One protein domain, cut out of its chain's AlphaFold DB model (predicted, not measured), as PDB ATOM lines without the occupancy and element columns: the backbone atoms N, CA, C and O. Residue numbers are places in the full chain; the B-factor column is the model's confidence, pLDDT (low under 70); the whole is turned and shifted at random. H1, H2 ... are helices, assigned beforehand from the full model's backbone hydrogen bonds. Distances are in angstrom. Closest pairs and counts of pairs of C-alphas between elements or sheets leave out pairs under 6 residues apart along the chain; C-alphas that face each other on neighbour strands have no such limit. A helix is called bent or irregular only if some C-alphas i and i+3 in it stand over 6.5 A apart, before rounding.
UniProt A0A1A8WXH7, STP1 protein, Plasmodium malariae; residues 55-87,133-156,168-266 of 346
ATOM      1  N   ASN A  55     231.032 175.663 164.338       82.62
ATOM      2  CA  ASN A  55     229.801 174.916 164.588       82.62
ATOM      3  C   ASN A  55     230.097 173.471 165.011       82.62
ATOM      4  O   ASN A  55     229.458 172.977 165.934       82.62
ATOM      5  N   GLU A  56     231.031 172.785 164.345       81.31
ATOM      6  CA  GLU A  56     231.422 171.407 164.674       81.31
ATOM      7  C   GLU A  56     232.025 171.328 166.075       81.31
ATOM      8  O   GLU A  56     231.545 170.557 166.906       81.31
ATOM      9  N   TYR A  57     232.983 172.208 166.381       74.50
ATOM     10  CA  TYR A  57     233.592 172.285 167.708       74.50
ATOM     11  C   TYR A  57     232.544 172.508 168.810       74.50
ATOM     12  O   TYR A  57     232.507 171.787 169.810       74.50
ATOM     13  N   LYS A  58     231.644 173.482 168.620       79.38
ATOM     14  CA  LYS A  58     230.594 173.791 169.604       79.38
ATOM     15  C   LYS A  58     229.540 172.698 169.715       79.38
ATOM     16  O   LYS A  58     228.983 172.496 170.794       79.38
ATOM     17  N   LYS A  59     229.255 171.997 168.620       82.00
ATOM     18  CA  LYS A  59     228.325 170.872 168.609       82.00
ATOM     19  C   LYS A  59     228.859 169.711 169.441       82.00
ATOM     20  O   LYS A  59     228.100 169.176 170.243       82.00
ATOM     21  N   ASP A  60     230.130 169.353 169.297       76.88
ATOM     22  CA  ASP A  60     230.727 168.239 170.042       76.88
ATOM     23  C   ASP A  60     230.818 168.540 171.551       76.88
ATOM     24  O   ASP A  60     230.488 167.691 172.390       76.88
ATOM     25  N   GLU A  61     231.174 169.782 171.903       80.00
ATOM     26  CA  GLU A  61     231.149 170.290 173.283       80.00
ATOM     27  C   GLU A  61     229.730 170.216 173.882       80.00
ATOM     28  O   GLU A  61     229.528 169.737 175.007       80.00
ATOM     29  N   TRP A  62     228.721 170.630 173.106       84.50
ATOM     30  CA  TRP A  62     227.320 170.575 173.518       84.50
ATOM     31  C   TRP A  62     226.799 169.147 173.660       84.50
ATOM     32  O   TRP A  62     226.129 168.844 174.643       84.50
ATOM     33  N   GLU A  63     227.092 168.253 172.714       80.50
ATOM     34  CA  GLU A  63     226.607 166.870 172.758       80.50
ATOM     35  C   GLU A  63     227.093 166.130 174.008       80.50
ATOM     36  O   GLU A  63     226.335 165.334 174.565       80.50
ATOM     37  N   SER A  64     228.313 166.420 174.465       78.31
ATOM     38  CA  SER A  64     228.873 165.847 175.694       78.31
ATOM     39  C   SER A  64     228.153 166.387 176.933       78.31
ATOM     40  O   SER A  64     227.622 165.619 177.733       78.31
ATOM     41  N   THR A  65     228.030 167.712 177.034       82.06
ATOM     42  CA  THR A  65     227.355 168.392 178.154       82.06
ATOM     43  C   THR A  65     225.874 168.013 178.256       82.06
ATOM     44  O   THR A  65     225.332 167.818 179.342       82.06
ATOM     45  N   LYS A  66     225.196 167.887 177.112       83.75
ATOM     46  CA  LYS A  66     223.768 167.575 177.036       83.75
ATOM     47  C   LYS A  66     223.435 166.218 177.652       83.75
ATOM     48  O   LYS A  66     222.363 166.072 178.235       83.75
ATOM     49  N   VAL A  67     224.325 165.232 177.514       81.56
ATOM     50  CA  VAL A  67     224.142 163.907 178.127       81.56
ATOM     51  C   VAL A  67     224.189 164.020 179.649       81.56
ATOM     52  O   VAL A  67     223.284 163.528 180.312       81.56
ATOM     53  N   GLU A  68     225.161 164.750 180.193       85.44
ATOM     54  CA  GLU A  68     225.297 164.953 181.641       85.44
ATOM     55  C   GLU A  68     224.103 165.734 182.224       85.44
ATOM     56  O   GLU A  68     223.584 165.405 183.289       85.44
ATOM     57  N   LEU A  69     223.605 166.751 181.511       86.81
ATOM     58  CA  LEU A  69     222.411 167.494 181.930       86.81
ATOM     59  C   LEU A  69     221.134 166.642 181.870       86.81
ATOM     60  O   LEU A  69     220.251 166.814 182.710       86.81
ATOM     61  N   LEU A  70     221.030 165.720 180.905       85.19
ATOM     62  CA  LEU A  70     219.928 164.759 180.824       85.19
ATOM     63  C   LEU A  70     219.968 163.761 181.988       85.19
ATOM     64  O   LEU A  70     218.920 163.458 182.556       85.19
ATOM     65  N   GLU A  71     221.152 163.272 182.354       83.75
ATOM     66  CA  GLU A  71     221.337 162.409 183.527       83.75
ATOM     67  C   GLU A  71     220.848 163.121 184.798       83.75
ATOM     68  O   GLU A  71     220.039 162.559 185.536       83.75
ATOM     69  N   ILE A  72     221.200 164.401 184.983       85.88
ATOM     70  CA  ILE A  72     220.692 165.229 186.092       85.88
ATOM     71  C   ILE A  72     219.161 165.338 186.064       85.88
ATOM     72  O   ILE A  72     218.526 165.197 187.110       85.88
ATOM     73  N   CYS A  73     218.550 165.567 184.894       83.75
ATOM     74  CA  CYS A  73     217.090 165.584 184.766       83.75
ATOM     75  C   CYS A  73     216.488 164.270 185.276       83.75
ATOM     76  O   CYS A  73     215.595 164.287 186.120       83.75
ATOM     77  N   ILE A  74     216.983 163.133 184.784       80.88
ATOM     78  CA  ILE A  74     216.466 161.812 185.155       80.88
ATOM     79  C   ILE A  74     216.614 161.590 186.663       80.88
ATOM     80  O   ILE A  74     215.640 161.228 187.321       80.88
ATOM     81  N   GLU A  75     217.789 161.857 187.232       81.19
ATOM     82  CA  GLU A  75     218.036 161.689 188.666       81.19
ATOM     83  C   GLU A  75     217.107 162.536 189.541       81.19
ATOM     84  O   GLU A  75     216.563 162.035 190.526       81.19
ATOM     85  N   GLU A  76     216.921 163.815 189.210       82.12
ATOM     86  CA  GLU A  76     216.082 164.718 190.004       82.12
ATOM     87  C   GLU A  76     214.598 164.343 189.921       82.12
ATOM     88  O   GLU A  76     213.910 164.352 190.944       82.12
ATOM     89  N   PHE A  77     214.114 163.910 188.751       73.25
ATOM     90  CA  PHE A  77     212.759 163.360 188.633       73.25
ATOM     91  C   PHE A  77     212.589 162.099 189.477       73.25
ATOM     92  O   PHE A  77     211.606 161.968 190.207       73.25
ATOM     93  N   MET A  78     213.554 161.180 189.433       71.19
ATOM     94  CA  MET A  78     213.490 159.937 190.207       71.19
ATOM     95  C   MET A  78     213.485 160.205 191.717       71.19
ATOM     96  O   MET A  78     212.730 159.559 192.443       71.19
ATOM     97  N   LYS A  79     214.259 161.188 192.197       73.88
ATOM     98  CA  LYS A  79     214.256 161.603 193.611       73.88
ATOM     99  C   LYS A  79     212.900 162.149 194.047       73.88
ATOM    100  O   LYS A  79     212.415 161.761 195.111       73.88
ATOM    101  N   GLU A  80     212.274 163.003 193.241       69.00
ATOM    102  CA  GLU A  80     210.960 163.559 193.580       69.00
ATOM    103  C   GLU A  80     209.867 162.480 193.571       69.00
ATOM    104  O   GLU A  80     209.039 162.409 194.486       69.00
ATOM    105  N   HIS A  81     209.902 161.568 192.593       63.53
ATOM    106  CA  HIS A  81     209.000 160.418 192.563       63.53
ATOM    107  C   HIS A  81     209.218 159.492 193.768       63.53
ATOM    108  O   HIS A  81     208.247 159.088 194.404       63.53
ATOM    109  N   TYR A  82     210.464 159.209 194.154       60.53
ATOM    110  CA  TYR A  82     210.758 158.393 195.335       60.53
ATOM    111  C   TYR A  82     210.260 159.051 196.633       60.53
ATOM    112  O   TYR A  82     209.639 158.396 197.473       60.53
ATOM    113  N   ARG A  83     210.458 160.368 196.781       59.81
ATOM    114  CA  ARG A  83     209.980 161.143 197.937       59.81
ATOM    115  C   ARG A  83     208.455 161.136 198.049       59.81
ATOM    116  O   ARG A  83     207.924 161.049 199.153       59.81
ATOM    117  N   THR A  84     207.767 161.200 196.913       54.31
ATOM    118  CA  THR A  84     206.302 161.264 196.844       54.31
ATOM    119  C   THR A  84     205.642 159.883 196.991       54.31
ATOM    120  O   THR A  84     204.500 159.805 197.443       54.31
ATOM    121  N   TYR A  85     206.340 158.787 196.653       50.91
ATOM    122  CA  TYR A  85     205.725 157.457 196.491       50.91
ATOM    123  C   TYR A  85     206.402 156.295 197.234       50.91
ATOM    124  O   TYR A  85     206.085 155.143 196.951       50.91
ATOM    125  N   SER A  86     207.233 156.555 198.248       52.50
ATOM    126  CA  SER A  86     207.796 155.513 199.140       52.50
ATOM    127  C   SER A  86     206.765 154.563 199.790       52.50
ATOM    128  O   SER A  86     207.142 153.524 200.325       52.50
ATOM    129  N   ASN A  87     205.468 154.878 199.700       48.25
ATOM    130  CA  ASN A  87     204.363 154.062 200.208       48.25
ATOM    131  C   ASN A  87     203.807 153.018 199.211       48.25
ATOM    132  O   ASN A  87     202.894 152.287 199.586       48.25
ATOM    133  N   LEU A 133     209.227 179.529 181.114       94.88
ATOM    134  CA  LEU A 133     210.244 178.672 181.734       94.88
ATOM    135  C   LEU A 133     211.602 178.773 181.031       94.88
ATOM    136  O   LEU A 133     212.634 178.815 181.701       94.88
ATOM    137  N   LYS A 134     211.610 178.860 179.696       95.44
ATOM    138  CA  LYS A 134     212.828 179.081 178.909       95.44
ATOM    139  C   LYS A 134     213.517 180.387 179.312       95.44
ATOM    140  O   LYS A 134     214.716 180.396 179.590       95.44
ATOM    141  N   ASN A 135     212.760 181.480 179.393       93.50
ATOM    142  CA  ASN A 135     213.291 182.790 179.768       93.50
ATOM    143  C   ASN A 135     213.754 182.836 181.232       93.50
ATOM    144  O   ASN A 135     214.799 183.413 181.527       93.50
ATOM    145  N   GLU A 136     213.023 182.193 182.146       94.31
ATOM    146  CA  GLU A 136     213.439 182.018 183.543       94.31
ATOM    147  C   GLU A 136     214.788 181.297 183.639       94.31
ATOM    148  O   GLU A 136     215.692 181.774 184.325       94.31
ATOM    149  N   TRP A 137     214.960 180.185 182.916       94.19
ATOM    150  CA  TRP A 137     216.235 179.468 182.875       94.19
ATOM    151  C   TRP A 137     217.366 180.332 182.291       94.19
ATOM    152  O   TRP A 137     218.455 180.402 182.864       94.19
ATOM    153  N   LYS A 138     217.101 181.066 181.199       92.69
ATOM    154  CA  LYS A 138     218.067 182.005 180.597       92.69
ATOM    155  C   LYS A 138     218.512 183.085 181.593       92.69
ATOM    156  O   LYS A 138     219.698 183.423 181.652       92.69
ATOM    157  N   ASN A 139     217.591 183.593 182.414       90.38
ATOM    158  CA  ASN A 139     217.886 184.577 183.457       90.38
ATOM    159  C   ASN A 139     218.752 183.993 184.581       90.38
ATOM    160  O   ASN A 139     219.745 184.614 184.970       90.38
ATOM    161  N   GLU A 140     218.423 182.793 185.060       90.00
ATOM    162  CA  GLU A 140     219.200 182.074 186.080       90.00
ATOM    163  C   GLU A 140     220.638 181.839 185.598       90.00
ATOM    164  O   GLU A 140     221.598 182.237 186.266       90.00
ATOM    165  N   LYS A 141     220.811 181.322 184.377       87.62
ATOM    166  CA  LYS A 141     222.135 181.113 183.771       87.62
ATOM    167  C   LYS A 141     222.902 182.424 183.560       87.62
ATOM    168  O   LYS A 141     224.106 182.493 183.813       87.62
ATOM    169  N   SER A 142     222.225 183.496 183.156       86.56
ATOM    170  CA  SER A 142     222.845 184.822 183.003       86.56
ATOM    171  C   SER A 142     223.316 185.405 184.338       86.56
ATOM    172  O   SER A 142     224.360 186.055 184.400       86.56
ATOM    173  N   SER A 143     222.579 185.161 185.424       84.19
ATOM    174  CA  SER A 143     222.977 185.588 186.769       84.19
ATOM    175  C   SER A 143     224.269 184.897 187.233       84.19
ATOM    176  O   SER A 143     225.136 185.538 187.840       84.19
ATOM    177  N   LEU A 144     224.454 183.625 186.855       83.06
ATOM    178  CA  LEU A 144     225.680 182.866 187.102       83.06
ATOM    179  C   LEU A 144     226.874 183.477 186.353       83.06
ATOM    180  O   LEU A 144     227.917 183.706 186.967       83.06
ATOM    181  N   LYS A 145     226.704 183.815 185.064       80.81
ATOM    182  CA  LYS A 145     227.741 184.473 184.240       80.81
ATOM    183  C   LYS A 145     228.175 185.820 184.838       80.81
ATOM    184  O   LYS A 145     229.365 186.037 185.058       80.81
ATOM    185  N   LYS A 146     227.221 186.682 185.212       81.19
ATOM    186  CA  LYS A 146     227.501 187.995 185.840       81.19
ATOM    187  C   LYS A 146     228.263 187.866 187.157       81.19
ATOM    188  O   LYS A 146     229.182 188.635 187.435       81.19
ATOM    189  N   THR A 147     227.885 186.883 187.969       73.50
ATOM    190  CA  THR A 147     228.571 186.601 189.234       73.50
ATOM    191  C   THR A 147     230.008 186.154 188.976       73.50
ATOM    192  O   THR A 147     230.923 186.557 189.690       73.50
ATOM    193  N   GLU A 148     230.247 185.353 187.939       71.38
ATOM    194  CA  GLU A 148     231.595 184.933 187.569       71.38
ATOM    195  C   GLU A 148     232.467 186.100 187.079       71.38
ATOM    196  O   GLU A 148     233.595 186.251 187.552       71.38
ATOM    197  N   GLU A 149     231.950 186.946 186.186       72.50
ATOM    198  CA  GLU A 149     232.652 188.139 185.689       72.50
ATOM    199  C   GLU A 149     233.034 189.090 186.825       72.50
ATOM    200  O   GLU A 149     234.188 189.509 186.929       72.50
ATOM    201  N   PHE A 150     232.096 189.365 187.736       66.94
ATOM    202  CA  PHE A 150     232.351 190.177 188.923       66.94
ATOM    203  C   PHE A 150     233.508 189.602 189.753       66.94
ATOM    204  O   PHE A 150     234.436 190.313 190.137       66.94
ATOM    205  N   ASN A 151     233.511 188.292 189.992       69.75
ATOM    206  CA  ASN A 151     234.538 187.667 190.816       69.75
ATOM    207  C   ASN A 151     235.915 187.584 190.136       69.75
ATOM    208  O   ASN A 151     236.923 187.776 190.820       69.75
ATOM    209  N   LYS A 152     235.967 187.379 188.808       70.00
ATOM    210  CA  LYS A 152     237.201 187.484 188.001       70.00
ATOM    211  C   LYS A 152     237.805 188.888 188.114       70.00
ATOM    212  O   LYS A 152     238.992 189.021 188.412       70.00
ATOM    213  N   ASN A 153     236.976 189.924 187.973       67.69
ATOM    214  CA  ASN A 153     237.403 191.325 188.048       67.69
ATOM    215  C   ASN A 153     237.922 191.720 189.438       67.69
ATOM    216  O   ASN A 153     238.801 192.572 189.555       67.69
ATOM    217  N   HIS A 154     237.425 191.075 190.495       60.72
ATOM    218  CA  HIS A 154     237.823 191.364 191.873       60.72
ATOM    219  C   HIS A 154     238.905 190.431 192.435       60.72
ATOM    220  O   HIS A 154     239.185 190.515 193.632       60.72
ATOM    221  N   LYS A 155     239.515 189.556 191.609       62.94
ATOM    222  CA  LYS A 155     240.530 188.554 192.013       62.94
ATOM    223  C   LYS A 155     240.168 187.814 193.311       62.94
ATOM    224  O   LYS A 155     241.052 187.400 194.060       62.94
ATOM    225  N   LYS A 156     238.871 187.659 193.607       59.47
ATOM    226  CA  LYS A 156     238.449 186.846 194.744       59.47
ATOM    227  C   LYS A 156     238.825 185.419 194.402       59.47
ATOM    228  O   LYS A 156     238.525 184.951 193.306       59.47
ATOM    229  N   LYS A 168     225.736 172.815 186.000       88.44
ATOM    230  CA  LYS A 168     225.052 171.574 186.399       88.44
ATOM    231  C   LYS A 168     224.351 171.694 187.751       88.44
ATOM    232  O   LYS A 168     223.182 171.336 187.874       88.44
ATOM    233  N   GLU A 169     225.030 172.233 188.761       87.75
ATOM    234  CA  GLU A 169     224.437 172.443 190.088       87.75
ATOM    235  C   GLU A 169     223.283 173.457 190.062       87.75
ATOM    236  O   GLU A 169     222.272 173.282 190.749       87.75
ATOM    237  N   LEU A 170     223.397 174.509 189.247       90.06
ATOM    238  CA  LEU A 170     222.309 175.461 189.038       90.06
ATOM    239  C   LEU A 170     221.119 174.796 188.338       90.06
ATOM    240  O   LEU A 170     219.984 174.980 188.773       90.06
ATOM    241  N   TRP A 171     221.383 173.997 187.303       93.25
ATOM    242  CA  TRP A 171     220.369 173.250 186.563       93.25
ATOM    243  C   TRP A 171     219.606 172.295 187.471       93.25
ATOM    244  O   TRP A 171     218.380 172.346 187.536       93.25
ATOM    245  N   LYS A 172     220.333 171.514 188.269       91.50
ATOM    246  CA  LYS A 172     219.781 170.628 189.293       91.50
ATOM    247  C   LYS A 172     218.832 171.370 190.235       91.50
ATOM    248  O   LYS A 172     217.667 171.006 190.351       91.50
ATOM    249  N   ARG A 173     219.288 172.474 190.844       90.00
ATOM    250  CA  ARG A 173     218.464 173.299 191.751       90.00
ATOM    251  C   ARG A 173     217.245 173.903 191.064       90.00
ATOM    252  O   ARG A 173     216.211 174.082 191.707       90.00
ATOM    253  N   TRP A 174     217.380 174.283 189.798       94.00
ATOM    254  CA  TRP A 174     216.284 174.842 189.022       94.00
ATOM    255  C   TRP A 174     215.220 173.778 188.742       94.00
ATOM    256  O   TRP A 174     214.044 174.020 189.016       94.00
ATOM    257  N   ILE A 175     215.624 172.573 188.325       90.31
ATOM    258  CA  ILE A 175     214.719 171.435 188.123       90.31
ATOM    259  C   ILE A 175     213.952 171.118 189.403       90.31
ATOM    260  O   ILE A 175     212.724 171.074 189.354       90.31
ATOM    261  N   SER A 176     214.626 170.981 190.551       89.06
ATOM    262  CA  SER A 176     213.946 170.630 191.807       89.06
ATOM    263  C   SER A 176     212.863 171.654 192.198       89.06
ATOM    264  O   SER A 176     211.901 171.306 192.874       89.06
ATOM    265  N   LYS A 177     212.982 172.919 191.764       90.31
ATOM    266  CA  LYS A 177     211.959 173.959 191.986       90.31
ATOM    267  C   LYS A 177     210.831 173.933 190.956       90.31
ATOM    268  O   LYS A 177     209.717 174.345 191.269       90.31
ATOM    269  N   LYS A 178     211.126 173.546 189.712       90.06
ATOM    270  CA  LYS A 178     210.193 173.655 188.580       90.06
ATOM    271  C   LYS A 178     209.498 172.339 188.232       90.06
ATOM    272  O   LYS A 178     208.509 172.386 187.514       90.06
ATOM    273  N   ILE A 179     209.947 171.203 188.768       87.62
ATOM    274  CA  ILE A 179     209.418 169.860 188.482       87.62
ATOM    275  C   ILE A 179     207.890 169.789 188.623       87.62
ATOM    276  O   ILE A 179     207.203 169.447 187.665       87.62
ATOM    277  N   ILE A 180     207.353 170.227 189.767       87.38
ATOM    278  CA  ILE A 180     205.912 170.179 190.061       87.38
ATOM    279  C   ILE A 180     205.139 171.126 189.137       87.38
ATOM    280  O   ILE A 180     204.056 170.801 188.662       87.38
ATOM    281  N   ILE A 181     205.711 172.297 188.856       90.50
ATOM    282  CA  ILE A 181     205.104 173.311 187.988       90.50
ATOM    283  C   ILE A 181     205.013 172.786 186.548       90.50
ATOM    284  O   ILE A 181     203.987 172.937 185.893       90.50
ATOM    285  N   ILE A 182     206.075 172.140 186.062       90.56
ATOM    286  CA  ILE A 182     206.113 171.527 184.732       90.56
ATOM    287  C   ILE A 182     205.108 170.378 184.646       90.56
ATOM    288  O   ILE A 182     204.371 170.310 183.666       90.56
ATOM    289  N   GLU A 183     205.043 169.506 185.659       89.31
ATOM    290  CA  GLU A 183     204.028 168.445 185.719       89.31
ATOM    291  C   GLU A 183     202.613 169.028 185.587       89.31
ATOM    292  O   GLU A 183     201.842 168.561 184.752       89.31
ATOM    293  N   GLN A 184     202.296 170.090 186.333       89.94
ATOM    294  CA  GLN A 184     200.986 170.746 186.281       89.94
ATOM    295  C   GLN A 184     200.663 171.331 184.903       89.94
ATOM    296  O   GLN A 184     199.545 171.155 184.422       89.94
ATOM    297  N   TYR A 185     201.620 172.000 184.253       91.56
ATOM    298  CA  TYR A 185     201.401 172.541 182.911       91.56
ATOM    299  C   TYR A 185     201.140 171.446 181.882       91.56
ATOM    300  O   TYR A 185     200.245 171.589 181.057       91.56
ATOM    301  N   ILE A 186     201.885 170.341 181.937       87.31
ATOM    302  CA  ILE A 186     201.683 169.222 181.012       87.31
ATOM    303  C   ILE A 186     200.326 168.561 181.278       87.31
ATOM    304  O   ILE A 186     199.599 168.264 180.337       87.31
ATOM    305  N   GLU A 187     199.944 168.354 182.539       86.56
ATOM    306  CA  GLU A 187     198.633 167.780 182.860       86.56
ATOM    307  C   GLU A 187     197.459 168.653 182.394       86.56
ATOM    308  O   GLU A 187     196.406 168.110 182.063       86.56
ATOM    309  N   GLN A 188     197.628 169.978 182.363       85.94
ATOM    310  CA  GLN A 188     196.604 170.920 181.905       85.94
ATOM    311  C   GLN A 188     196.565 171.039 180.378       85.94
ATOM    312  O   GLN A 188     195.507 170.859 179.778       85.94
ATOM    313  N   ASP A 189     197.713 171.299 179.753       82.12
ATOM    314  CA  ASP A 189     197.788 171.694 178.342       82.12
ATOM    315  C   ASP A 189     197.987 170.512 177.383       82.12
ATOM    316  O   ASP A 189     197.782 170.677 176.186       82.12
ATOM    317  N   LEU A 190     198.398 169.340 177.882       81.44
ATOM    318  CA  LEU A 190     198.700 168.144 177.076       81.44
ATOM    319  C   LEU A 190     197.875 166.923 177.499       81.44
ATOM    320  O   LEU A 190     198.303 165.777 177.354       81.44
ATOM    321  N   SER A 191     196.700 167.150 178.085       76.06
ATOM    322  CA  SER A 191     195.838 166.062 178.562       76.06
ATOM    323  C   SER A 191     195.356 165.140 177.431       76.06
ATOM    324  O   SER A 191     195.274 163.922 177.628       76.06
ATOM    325  N   GLU A 192     195.097 165.693 176.244       77.44
ATOM    326  CA  GLU A 192     194.713 164.947 175.042       77.44
ATOM    327  C   GLU A 192     195.887 164.105 174.530       77.44
ATOM    328  O   GLU A 192     195.747 162.891 174.396       77.44
ATOM    329  N   GLU A 193     197.081 164.690 174.388       74.00
ATOM    330  CA  GLU A 193     198.285 163.965 173.965       74.00
ATOM    331  C   GLU A 193     198.702 162.877 174.960       74.00
ATOM    332  O   GLU A 193     199.124 161.793 174.558       74.00
ATOM    333  N   ILE A 194     198.552 163.118 176.269       72.38
ATOM    334  CA  ILE A 194     198.743 162.079 177.290       72.38
ATOM    335  C   ILE A 194     197.784 160.909 177.044       72.38
ATOM    336  O   ILE A 194     198.170 159.753 177.205       72.38
ATOM    337  N   THR A 195     196.535 161.195 176.678       71.88
ATOM    338  CA  THR A 195     195.497 160.177 176.480       71.88
ATOM    339  C   THR A 195     195.740 159.361 175.213       71.88
ATOM    340  O   THR A 195     195.688 158.132 175.274       71.88
ATOM    341  N   GLU A 196     196.067 160.013 174.098       73.75
ATOM    342  CA  GLU A 196     196.423 159.345 172.839       73.75
ATOM    343  C   GLU A 196     197.664 158.460 173.007       73.75
ATOM    344  O   GLU A 196     197.681 157.297 172.603       73.75
ATOM    345  N   GLU A 197     198.697 158.961 173.682       69.38
ATOM    346  CA  GLU A 197     199.929 158.201 173.880       69.38
ATOM    347  C   GLU A 197     199.733 157.014 174.840       69.38
ATOM    348  O   GLU A 197     200.346 155.957 174.672       69.38
ATOM    349  N   LEU A 198     198.836 157.142 175.827       68.31
ATOM    350  CA  LEU A 198     198.414 156.021 176.672       68.31
ATOM    351  C   LEU A 198     197.677 154.939 175.876       68.31
ATOM    352  O   LEU A 198     197.900 153.753 176.129       68.31
ATOM    353  N   GLN A 199     196.834 155.327 174.918       64.81
ATOM    354  CA  GLN A 199     196.156 154.389 174.019       64.81
ATOM    355  C   GLN A 199     197.156 153.669 173.109       64.81
ATOM    356  O   GLN A 199     197.074 152.452 172.966       64.81
ATOM    357  N   ASN A 200     198.157 154.383 172.587       62.97
ATOM    358  CA  ASN A 200     199.196 153.816 171.722       62.97
ATOM    359  C   ASN A 200     200.178 152.891 172.467       62.97
ATOM    360  O   ASN A 200     200.666 151.916 171.898       62.97
ATOM    361  N   MET A 201     200.492 153.177 173.736       54.34
ATOM    362  CA  MET A 201     201.349 152.316 174.572       54.34
ATOM    363  C   MET A 201     200.632 151.068 175.097       54.34
ATOM    364  O   MET A 201     201.281 150.110 175.518       54.34
ATOM    365  N   SER A 202     199.304 151.085 175.105       45.72
ATOM    366  CA  SER A 202     198.465 149.943 175.432       45.72
ATOM    367  C   SER A 202     198.515 148.941 174.265       45.72
ATOM    368  O   SER A 202     197.683 148.983 173.361       45.72
ATOM    369  N   CYS A 203     199.504 148.044 174.269       32.66
ATOM    370  CA  CYS A 203     199.574 146.946 173.307       32.66
ATOM    371  C   CYS A 203     198.294 146.103 173.338       32.66
ATOM    372  O   CYS A 203     197.782 145.767 174.408       32.66
ATOM    373  N   GLU A 204     197.817 145.745 172.149       36.44
ATOM    374  CA  GLU A 204     196.804 144.720 171.958       36.44
ATOM    375  C   GLU A 204     197.362 143.386 172.465       36.44
ATOM    376  O   GLU A 204     198.404 142.928 171.991       36.44
ATOM    377  N   TYR A 205     196.707 142.781 173.452       40.38
ATOM    378  CA  TYR A 205     196.978 141.388 173.798       40.38
ATOM    379  C   TYR A 205     195.891 140.527 173.153       40.38
ATOM    380  O   TYR A 205     194.711 140.888 173.166       40.38
ATOM    381  N   GLU A 206     196.305 139.427 172.528       34.38
ATOM    382  CA  GLU A 206     195.390 138.483 171.899       34.38
ATOM    383  C   GLU A 206     194.641 137.738 173.005       34.38
ATOM    384  O   GLU A 206     195.229 137.022 173.815       34.38
ATOM    385  N   ASN A 207     193.334 137.962 173.081       43.09
ATOM    386  CA  ASN A 207     192.486 137.271 174.036       43.09
ATOM    387  C   ASN A 207     192.360 135.804 173.574       43.09
ATOM    388  O   ASN A 207     191.743 135.547 172.538       43.09
ATOM    389  N   GLU A 208     192.952 134.858 174.315       45.09
ATOM    390  CA  GLU A 208     193.070 133.432 173.929       45.09
ATOM    391  C   GLU A 208     191.713 132.744 173.661       45.09
ATOM    392  O   GLU A 208     191.661 131.721 172.984       45.09
ATOM    393  N   GLU A 209     190.602 133.315 174.141       48.12
ATOM    394  CA  GLU A 209     189.248 132.796 173.911       48.12
ATOM    395  C   GLU A 209     188.557 133.344 172.649       48.12
ATOM    396  O   GLU A 209     187.633 132.703 172.148       48.12
ATOM    397  N   THR A 210     188.949 134.517 172.130       47.66
ATOM    398  CA  THR A 210     188.188 135.210 171.067       47.66
ATOM    399  C   THR A 210     188.993 135.587 169.824       47.66
ATOM    400  O   THR A 210     188.376 135.973 168.835       47.66
ATOM    401  N   HIS A 211     190.331 135.476 169.835       45.06
ATOM    402  CA  HIS A 211     191.206 135.925 168.732       45.06
ATOM    403  C   HIS A 211     190.924 137.373 168.267       45.06
ATOM    404  O   HIS A 211     191.125 137.729 167.106       45.06
ATOM    405  N   GLU A 212     190.449 138.227 169.177       39.12
ATOM    406  CA  GLU A 212     190.268 139.660 168.940       39.12
ATOM    407  C   GLU A 212     191.402 140.441 169.607       39.12
ATOM    408  O   GLU A 212     191.693 140.258 170.792       39.12
ATOM    409  N   TYR A 213     192.008 141.350 168.844       43.16
ATOM    410  CA  TYR A 213     192.973 142.324 169.337       43.16
ATOM    411  C   TYR A 213     192.250 143.337 170.245       43.16
ATOM    412  O   TYR A 213     191.492 144.181 169.767       43.16
ATOM    413  N   LYS A 214     192.438 143.246 171.572       40.84
ATOM    414  CA  LYS A 214     191.875 144.201 172.550       40.84
ATOM    415  C   LYS A 214     192.958 145.145 173.069       40.84
ATOM    416  O   LYS A 214     193.934 144.699 173.666       40.84
ATOM    417  N   THR A 215     192.746 146.453 172.922       41.09
ATOM    418  CA  THR A 215     193.496 147.496 173.646       41.09
ATOM    419  C   THR A 215     193.234 147.378 175.161       41.09
ATOM    420  O   THR A 215     192.106 147.085 175.565       41.09
ATOM    421  N   LEU A 216     194.230 147.640 176.032       48.16
ATOM    422  CA  LEU A 216     194.028 147.759 177.496       48.16
ATOM    423  C   LEU A 216     192.880 148.729 177.822       48.16
ATOM    424  O   LEU A 216     192.204 148.576 178.834       48.16
ATOM    425  N   ILE A 217     192.656 149.722 176.960       46.62
ATOM    426  CA  ILE A 217     191.634 150.756 177.107       46.62
ATOM    427  C   ILE A 217     190.416 150.426 176.228       46.62
ATOM    428  O   ILE A 217     189.979 151.243 175.425       46.62
ATOM    429  N   ASN A 218     189.836 149.234 176.375       45.53
ATOM    430  CA  ASN A 218     188.429 149.037 176.020       45.53
ATOM    431  C   ASN A 218     187.598 149.234 177.298       45.53
ATOM    432  O   ASN A 218     187.388 148.331 178.111       45.53
ATOM    433  N   THR A 219     187.201 150.488 177.502       49.66
ATOM    434  CA  THR A 219     186.640 151.140 178.703       49.66
ATOM    435  C   THR A 219     185.293 150.606 179.208       49.66
ATOM    436  O   THR A 219     184.596 151.306 179.928       49.66
ATOM    437  N   ARG A 220     184.879 149.378 178.877       42.12
ATOM    438  CA  ARG A 220     183.584 148.841 179.349       42.12
ATOM    439  C   ARG A 220     183.646 147.561 180.171       42.12
ATOM    440  O   ARG A 220     182.692 147.294 180.891       42.12
ATOM    441  N   GLU A 221     184.739 146.801 180.132       45.56
ATOM    442  CA  GLU A 221     184.806 145.503 180.836       45.56
ATOM    443  C   GLU A 221     185.807 145.468 182.005       45.56
ATOM    444  O   GLU A 221     185.758 144.556 182.828       45.56
ATOM    445  N   VAL A 222     186.691 146.467 182.128       50.41
ATOM    446  CA  VAL A 222     187.875 146.399 183.017       50.41
ATOM    447  C   VAL A 222     187.786 147.326 184.246       50.41
ATOM    448  O   VAL A 222     188.605 147.234 185.157       50.41
ATOM    449  N   GLU A 223     186.755 148.168 184.351       48.06
ATOM    450  CA  GLU A 223     186.645 149.218 185.386       48.06
ATOM    451  C   GLU A 223     186.481 148.713 186.842       48.06
ATOM    452  O   GLU A 223     186.553 149.509 187.774       48.06
ATOM    453  N   ASN A 224     186.341 147.401 187.081       53.06
ATOM    454  CA  ASN A 224     185.954 146.845 188.389       53.06
ATOM    455  C   ASN A 224     187.056 146.098 189.179       53.06
ATOM    456  O   ASN A 224     186.733 145.364 190.114       53.06
ATOM    457  N   LYS A 225     188.353 146.254 188.865       58.38
ATOM    458  CA  LYS A 225     189.454 145.662 189.666       58.38
ATOM    459  C   LYS A 225     190.453 146.728 190.139       58.38
ATOM    460  O   LYS A 225     191.082 147.384 189.314       58.38
ATOM    461  N   GLU A 226     190.649 146.844 191.457       58.25
ATOM    462  CA  GLU A 226     191.551 147.814 192.121       58.25
ATOM    463  C   GLU A 226     192.958 147.860 191.484       58.25
ATOM    464  O   GLU A 226     193.488 148.936 191.212       58.25
ATOM    465  N   GLY A 227     193.515 146.699 191.115       57.41
ATOM    466  CA  GLY A 227     194.843 146.606 190.494       57.41
ATOM    467  C   GLY A 227     194.970 147.291 189.124       57.41
ATOM    468  O   GLY A 227     196.049 147.762 188.775       57.41
ATOM    469  N   TYR A 228     193.887 147.421 188.347       62.44
ATOM    470  CA  TYR A 228     193.942 148.123 187.057       62.44
ATOM    471  C   TYR A 228     194.054 149.641 187.240       62.44
ATOM    472  O   TYR A 228     194.795 150.315 186.523       62.44
ATOM    473  N   LYS A 229     193.366 150.185 188.248       66.94
ATOM    474  CA  LYS A 229     193.424 151.608 188.592       66.94
ATOM    475  C   LYS A 229     194.829 152.014 189.042       66.94
ATOM    476  O   LYS A 229     195.312 153.084 188.664       66.94
ATOM    477  N   GLU A 230     195.497 151.151 189.804       66.19
ATOM    478  CA  GLU A 230     196.892 151.340 190.213       66.19
ATOM    479  C   GLU A 230     197.857 151.284 189.021       66.19
ATOM    480  O   GLU A 230     198.698 152.176 188.876       66.19
ATOM    481  N   LEU A 231     197.691 150.311 188.116       63.00
ATOM    482  CA  LEU A 231     198.491 150.204 186.891       63.00
ATOM    483  C   LEU A 231     198.311 151.418 185.971       63.00
ATOM    484  O   LEU A 231     199.298 151.988 185.511       63.00
ATOM    485  N   TYR A 232     197.076 151.866 185.742       67.56
ATOM    486  CA  TYR A 232     196.806 153.057 184.935       67.56
ATOM    487  C   TYR A 232     197.473 154.302 185.531       67.56
ATOM    488  O   TYR A 232     198.150 155.054 184.825       67.56
ATOM    489  N   LYS A 233     197.347 154.497 186.850       75.12
ATOM    490  CA  LYS A 233     198.006 155.596 187.566       75.12
ATOM    491  C   LYS A 233     199.526 155.536 187.401       75.12
ATOM    492  O   LYS A 233     200.151 156.568 187.158       75.12
ATOM    493  N   TYR A 234     200.109 154.342 187.490       68.81
ATOM    494  CA  TYR A 234     201.539 154.121 187.286       68.81
ATOM    495  C   TYR A 234     201.988 154.464 185.857       68.81
ATOM    496  O   TYR A 234     202.930 155.238 185.677       68.81
ATOM    497  N   ILE A 235     201.294 153.953 184.832       68.44
ATOM    498  CA  ILE A 235     201.636 154.200 183.422       68.44
ATOM    499  C   ILE A 235     201.503 155.691 183.094       68.44
ATOM    500  O   ILE A 235     202.422 156.272 182.514       68.44
ATOM    501  N   LYS A 236     200.407 156.334 183.520       77.00
ATOM    502  CA  LYS A 236     200.202 157.778 183.345       77.00
ATOM    503  C   LYS A 236     201.336 158.583 183.976       77.00
ATOM    504  O   LYS A 236     201.864 159.488 183.339       77.00
ATOM    505  N   LYS A 237     201.760 158.229 185.194       76.88
ATOM    506  CA  LYS A 237     202.867 158.915 185.874       76.88
ATOM    507  C   LYS A 237     204.185 158.738 185.121       76.88
ATOM    508  O   LYS A 237     204.886 159.718 184.908       76.88
ATOM    509  N   LYS A 238     204.485 157.529 184.634       75.44
ATOM    510  CA  LYS A 238     205.684 157.259 183.822       75.44
ATOM    511  C   LYS A 238     205.696 158.061 182.518       75.44
ATOM    512  O   LYS A 238     206.752 158.535 182.098       75.44
ATOM    513  N   LEU A 239     204.541 158.203 181.870       77.69
ATOM    514  CA  LEU A 239     204.402 159.041 180.683       77.69
ATOM    515  C   LEU A 239     204.623 160.518 181.016       77.69
ATOM    516  O   LEU A 239     205.387 161.185 180.322       77.69
ATOM    517  N   LEU A 240     204.022 161.000 182.104       82.19
ATOM    518  CA  LEU A 240     204.202 162.367 182.579       82.19
ATOM    519  C   LEU A 240     205.686 162.675 182.818       82.19
ATOM    520  O   LEU A 240     206.191 163.648 182.272       82.19
ATOM    521  N   THR A 241     206.422 161.793 183.502       80.31
ATOM    522  CA  THR A 241     207.874 161.937 183.703       80.31
ATOM    523  C   THR A 241     208.629 162.081 182.379       80.31
ATOM    524  O   THR A 241     209.481 162.958 182.241       80.31
ATOM    525  N   LYS A 242     208.308 161.253 181.373       79.81
ATOM    526  CA  LYS A 242     208.931 161.345 180.040       79.81
ATOM    527  C   LYS A 242     208.652 162.694 179.375       79.81
ATOM    528  O   LYS A 242     209.566 163.285 178.804       79.81
ATOM    529  N   LEU A 243     207.417 163.189 179.466       84.31
ATOM    530  CA  LEU A 243     207.025 164.491 178.924       84.31
ATOM    531  C   LEU A 243     207.711 165.647 179.663       84.31
ATOM    532  O   LEU A 243     208.151 166.603 179.031       84.31
ATOM    533  N   CYS A 244     207.883 165.558 180.979       87.62
ATOM    534  CA  CYS A 244     208.614 166.580 181.716       87.62
ATOM    535  C   CYS A 244     210.096 166.623 181.328       87.62
ATOM    536  O   CYS A 244     210.638 167.701 181.079       87.62
ATOM    537  N   ILE A 245     210.741 165.456 181.214       85.56
ATOM    538  CA  ILE A 245     212.116 165.359 180.705       85.56
ATOM    539  C   ILE A 245     212.184 165.950 179.292       85.56
ATOM    540  O   ILE A 245     213.121 166.688 178.991       85.56
ATOM    541  N   LEU A 246     211.174 165.709 178.444       85.44
ATOM    542  CA  LEU A 246     211.119 166.316 177.116       85.44
ATOM    543  C   LEU A 246     211.182 167.833 177.168       85.44
ATOM    544  O   LEU A 246     212.016 168.447 176.505       85.44
ATOM    545  N   VAL A 247     210.285 168.420 177.950       90.06
ATOM    546  CA  VAL A 247     210.171 169.866 178.114       90.06
ATOM    547  C   VAL A 247     211.495 170.461 178.583       90.06
ATOM    548  O   VAL A 247     211.968 171.430 177.995       90.06
ATOM    549  N   LEU A 248     212.134 169.851 179.581       91.00
ATOM    550  CA  LEU A 248     213.433 170.296 180.085       91.00
ATOM    551  C   LEU A 248     214.527 170.260 179.018       91.00
ATOM    552  O   LEU A 248     215.258 171.235 178.842       91.00
ATOM    553  N   MET A 249     214.620 169.161 178.270       88.38
ATOM    554  CA  MET A 249     215.610 169.032 177.203       88.38
ATOM    555  C   MET A 249     215.336 169.992 176.041       88.38
ATOM    556  O   MET A 249     216.282 170.495 175.437       88.38
ATOM    557  N   LEU A 250     214.066 170.285 175.741       90.25
ATOM    558  CA  LEU A 250     213.694 171.311 174.766       90.25
ATOM    559  C   LEU A 250     214.100 172.707 175.238       90.25
ATOM    560  O   LEU A 250     214.619 173.473 174.433       90.25
ATOM    561  N   ILE A 251     213.900 173.036 176.518       92.50
ATOM    562  CA  ILE A 251     214.347 174.312 177.093       92.50
ATOM    563  C   ILE A 251     215.865 174.453 176.947       92.50
ATOM    564  O   ILE A 251     216.334 175.477 176.452       92.50
ATOM    565  N   LEU A 252     216.624 173.415 177.310       90.75
ATOM    566  CA  LEU A 252     218.080 173.394 177.156       90.75
ATOM    567  C   LEU A 252     218.515 173.575 175.699       90.75
ATOM    568  O   LEU A 252     219.371 174.409 175.418       90.75
ATOM    569  N   ASP A 253     217.911 172.831 174.769       88.62
ATOM    570  CA  ASP A 253     218.238 172.926 173.345       88.62
ATOM    571  C   ASP A 253     217.925 174.309 172.762       88.62
ATOM    572  O   ASP A 253     218.707 174.825 171.966       88.62
ATOM    573  N   GLU A 254     216.794 174.919 173.123       90.75
ATOM    574  CA  GLU A 254     216.428 176.253 172.632       90.75
ATOM    575  C   GLU A 254     217.337 177.338 173.225       90.75
ATOM    576  O   GLU A 254     217.847 178.169 172.474       90.75
ATOM    577  N   CYS A 255     217.623 177.289 174.531       90.56
ATOM    578  CA  CYS A 255     218.572 178.215 175.153       90.56
ATOM    579  C   CYS A 255     219.975 178.078 174.553       90.56
ATOM    580  O   CYS A 255     220.604 179.084 174.240       90.56
ATOM    581  N   GLN A 256     220.452 176.851 174.328       88.06
ATOM    582  CA  GLN A 256     221.768 176.632 173.733       88.06
ATOM    583  C   GLN A 256     221.844 177.145 172.291       88.06
ATOM    584  O   GLN A 256     222.859 177.721 171.905       88.06
ATOM    585  N   LYS A 257     220.794 176.956 171.479       87.56
ATOM    586  CA  LYS A 257     220.753 177.504 170.112       87.56
ATOM    587  C   LYS A 257     220.823 179.024 170.118       87.56
ATOM    588  O   LYS A 257     221.579 179.583 169.330       87.56
ATOM    589  N   GLU A 258     220.056 179.678 170.987       88.56
ATOM    590  CA  GLU A 258     220.099 181.134 171.138       88.56
ATOM    591  C   GLU A 258     221.492 181.603 171.574       88.56
ATOM    592  O   GLU A 258     222.073 182.463 170.922       88.56
ATOM    593  N   GLU A 259     222.077 180.982 172.604       85.88
ATOM    594  CA  GLU A 259     223.428 181.316 173.076       85.88
ATOM    595  C   GLU A 259     224.495 181.100 171.998       85.88
ATOM    596  O   GLU A 259     225.414 181.902 171.863       85.88
ATOM    597  N   HIS A 260     224.382 180.030 171.212       83.81
ATOM    598  CA  HIS A 260     225.294 179.762 170.109       83.81
ATOM    599  C   HIS A 260     225.177 180.819 169.000       83.81
ATOM    600  O   HIS A 260     226.188 181.213 168.420       83.81
ATOM    601  N   MET A 261     223.961 181.289 168.702       81.38
ATOM    602  CA  MET A 261     223.739 182.376 167.744       81.38
ATOM    603  C   MET A 261     224.339 183.694 168.247       81.38
ATOM    604  O   MET A 261     225.118 184.308 167.524       81.38
ATOM    605  N   GLU A 262     224.066 184.065 169.501       85.38
ATOM    606  CA  GLU A 262     224.640 185.255 170.148       85.38
ATOM    607  C   GLU A 262     226.182 185.189 170.179       85.38
ATOM    608  O   GLU A 262     226.873 186.160 169.866       85.38
ATOM    609  N   TYR A 263     226.748 184.019 170.499       83.88
ATOM    610  CA  TYR A 263     228.195 183.793 170.491       83.88
ATOM    611  C   TYR A 263     228.796 183.934 169.090       83.88
ATOM    612  O   TYR A 263     229.844 184.557 168.938       83.88
ATOM    613  N   LYS A 264     228.141 183.379 168.067       81.62
ATOM    614  CA  LYS A 264     228.579 183.486 166.671       81.62
ATOM    615  C   LYS A 264     228.621 184.943 166.211       81.62
ATOM    616  O   LYS A 264     229.607 185.346 165.599       81.62
ATOM    617  N   GLU A 265     227.588 185.721 166.522       83.69
ATOM    618  CA  GLU A 265     227.546 187.156 166.218       83.69
ATOM    619  C   GLU A 265     228.699 187.899 166.909       83.69
ATOM    620  O   GLU A 265     229.494 188.565 166.245       83.69
ATOM    621  N   SER A 266     228.879 187.687 168.216       84.25
ATOM    622  CA  SER A 266     229.959 188.330 168.972       84.25
ATOM    623  C   SER A 266     231.360 187.915 168.506       84.25
ATOM    624  O   SER A 266     232.263 188.750 168.441       84.25
TER     625      SER A 266
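This is residues 55 to 87, 133 to 156 and 168 to 266 of the 346 residues of the protein "STP1 protein" of Plasmodium malariae (UniProt A0A1A8WXH7). A long helix, H5, is the core of a loose rod, with H1 beside it running the opposite way and H2, H3b and H4 packed crosswise on it. Residues 202 to 225, with no named element, make one end. The printed part has 156 residues, five named helices, H1 to H5 in order, and no named strand: all helix, radius of gyration of the C-alphas 21.4 A, spans 76 by 37 by 25 A.

H1, residues 55 to 85, touches H5, residues 226 to 266, at a shallow tilt of 30 degrees; C-alphas 73 and 245 are closest, 6.4 A. H2, residues 133 to 153, touches H5 with residues 133 to 138 alone, C-alphas 134 and 251 closest at 5.3 A. H3, residues 168 to 189, assigned as one helix by its hydrogen bonds, is bent, C-alphas 177 and 180 being 7.4 A apart. Its arm H3a, residues 168 to 177, touches H1, C-alphas 72 and 172 closest at 6.3 A. H3b, residues 180 to 189, touches H5 about perpendicular at 79 degrees, C-alphas 182 and 244 closest at 6.3 A. H4, residues 191 to 201, touches H5, C-alphas 198 and 236 closest at 7.1 A. Every O i to N i+4 pair is within hydrogen-bond range in H2, H3a, H3b, H4 and H5, and 25 of 27 in H1.

H1, 43.6 A long, begins at C-alpha 55 (229.801, 174.916, 164.588); H5, 60.4 A, ends at C-alpha 266 (229.959, 188.330, 168.972).

Residues 88 to 132 and 157 to 167 are not printed, with gaps of 31.3 A and 22.0 A between C-alphas. H4 to H5 is a long link. pLDDT is under 70 in 52 residues, among them 197 to 232.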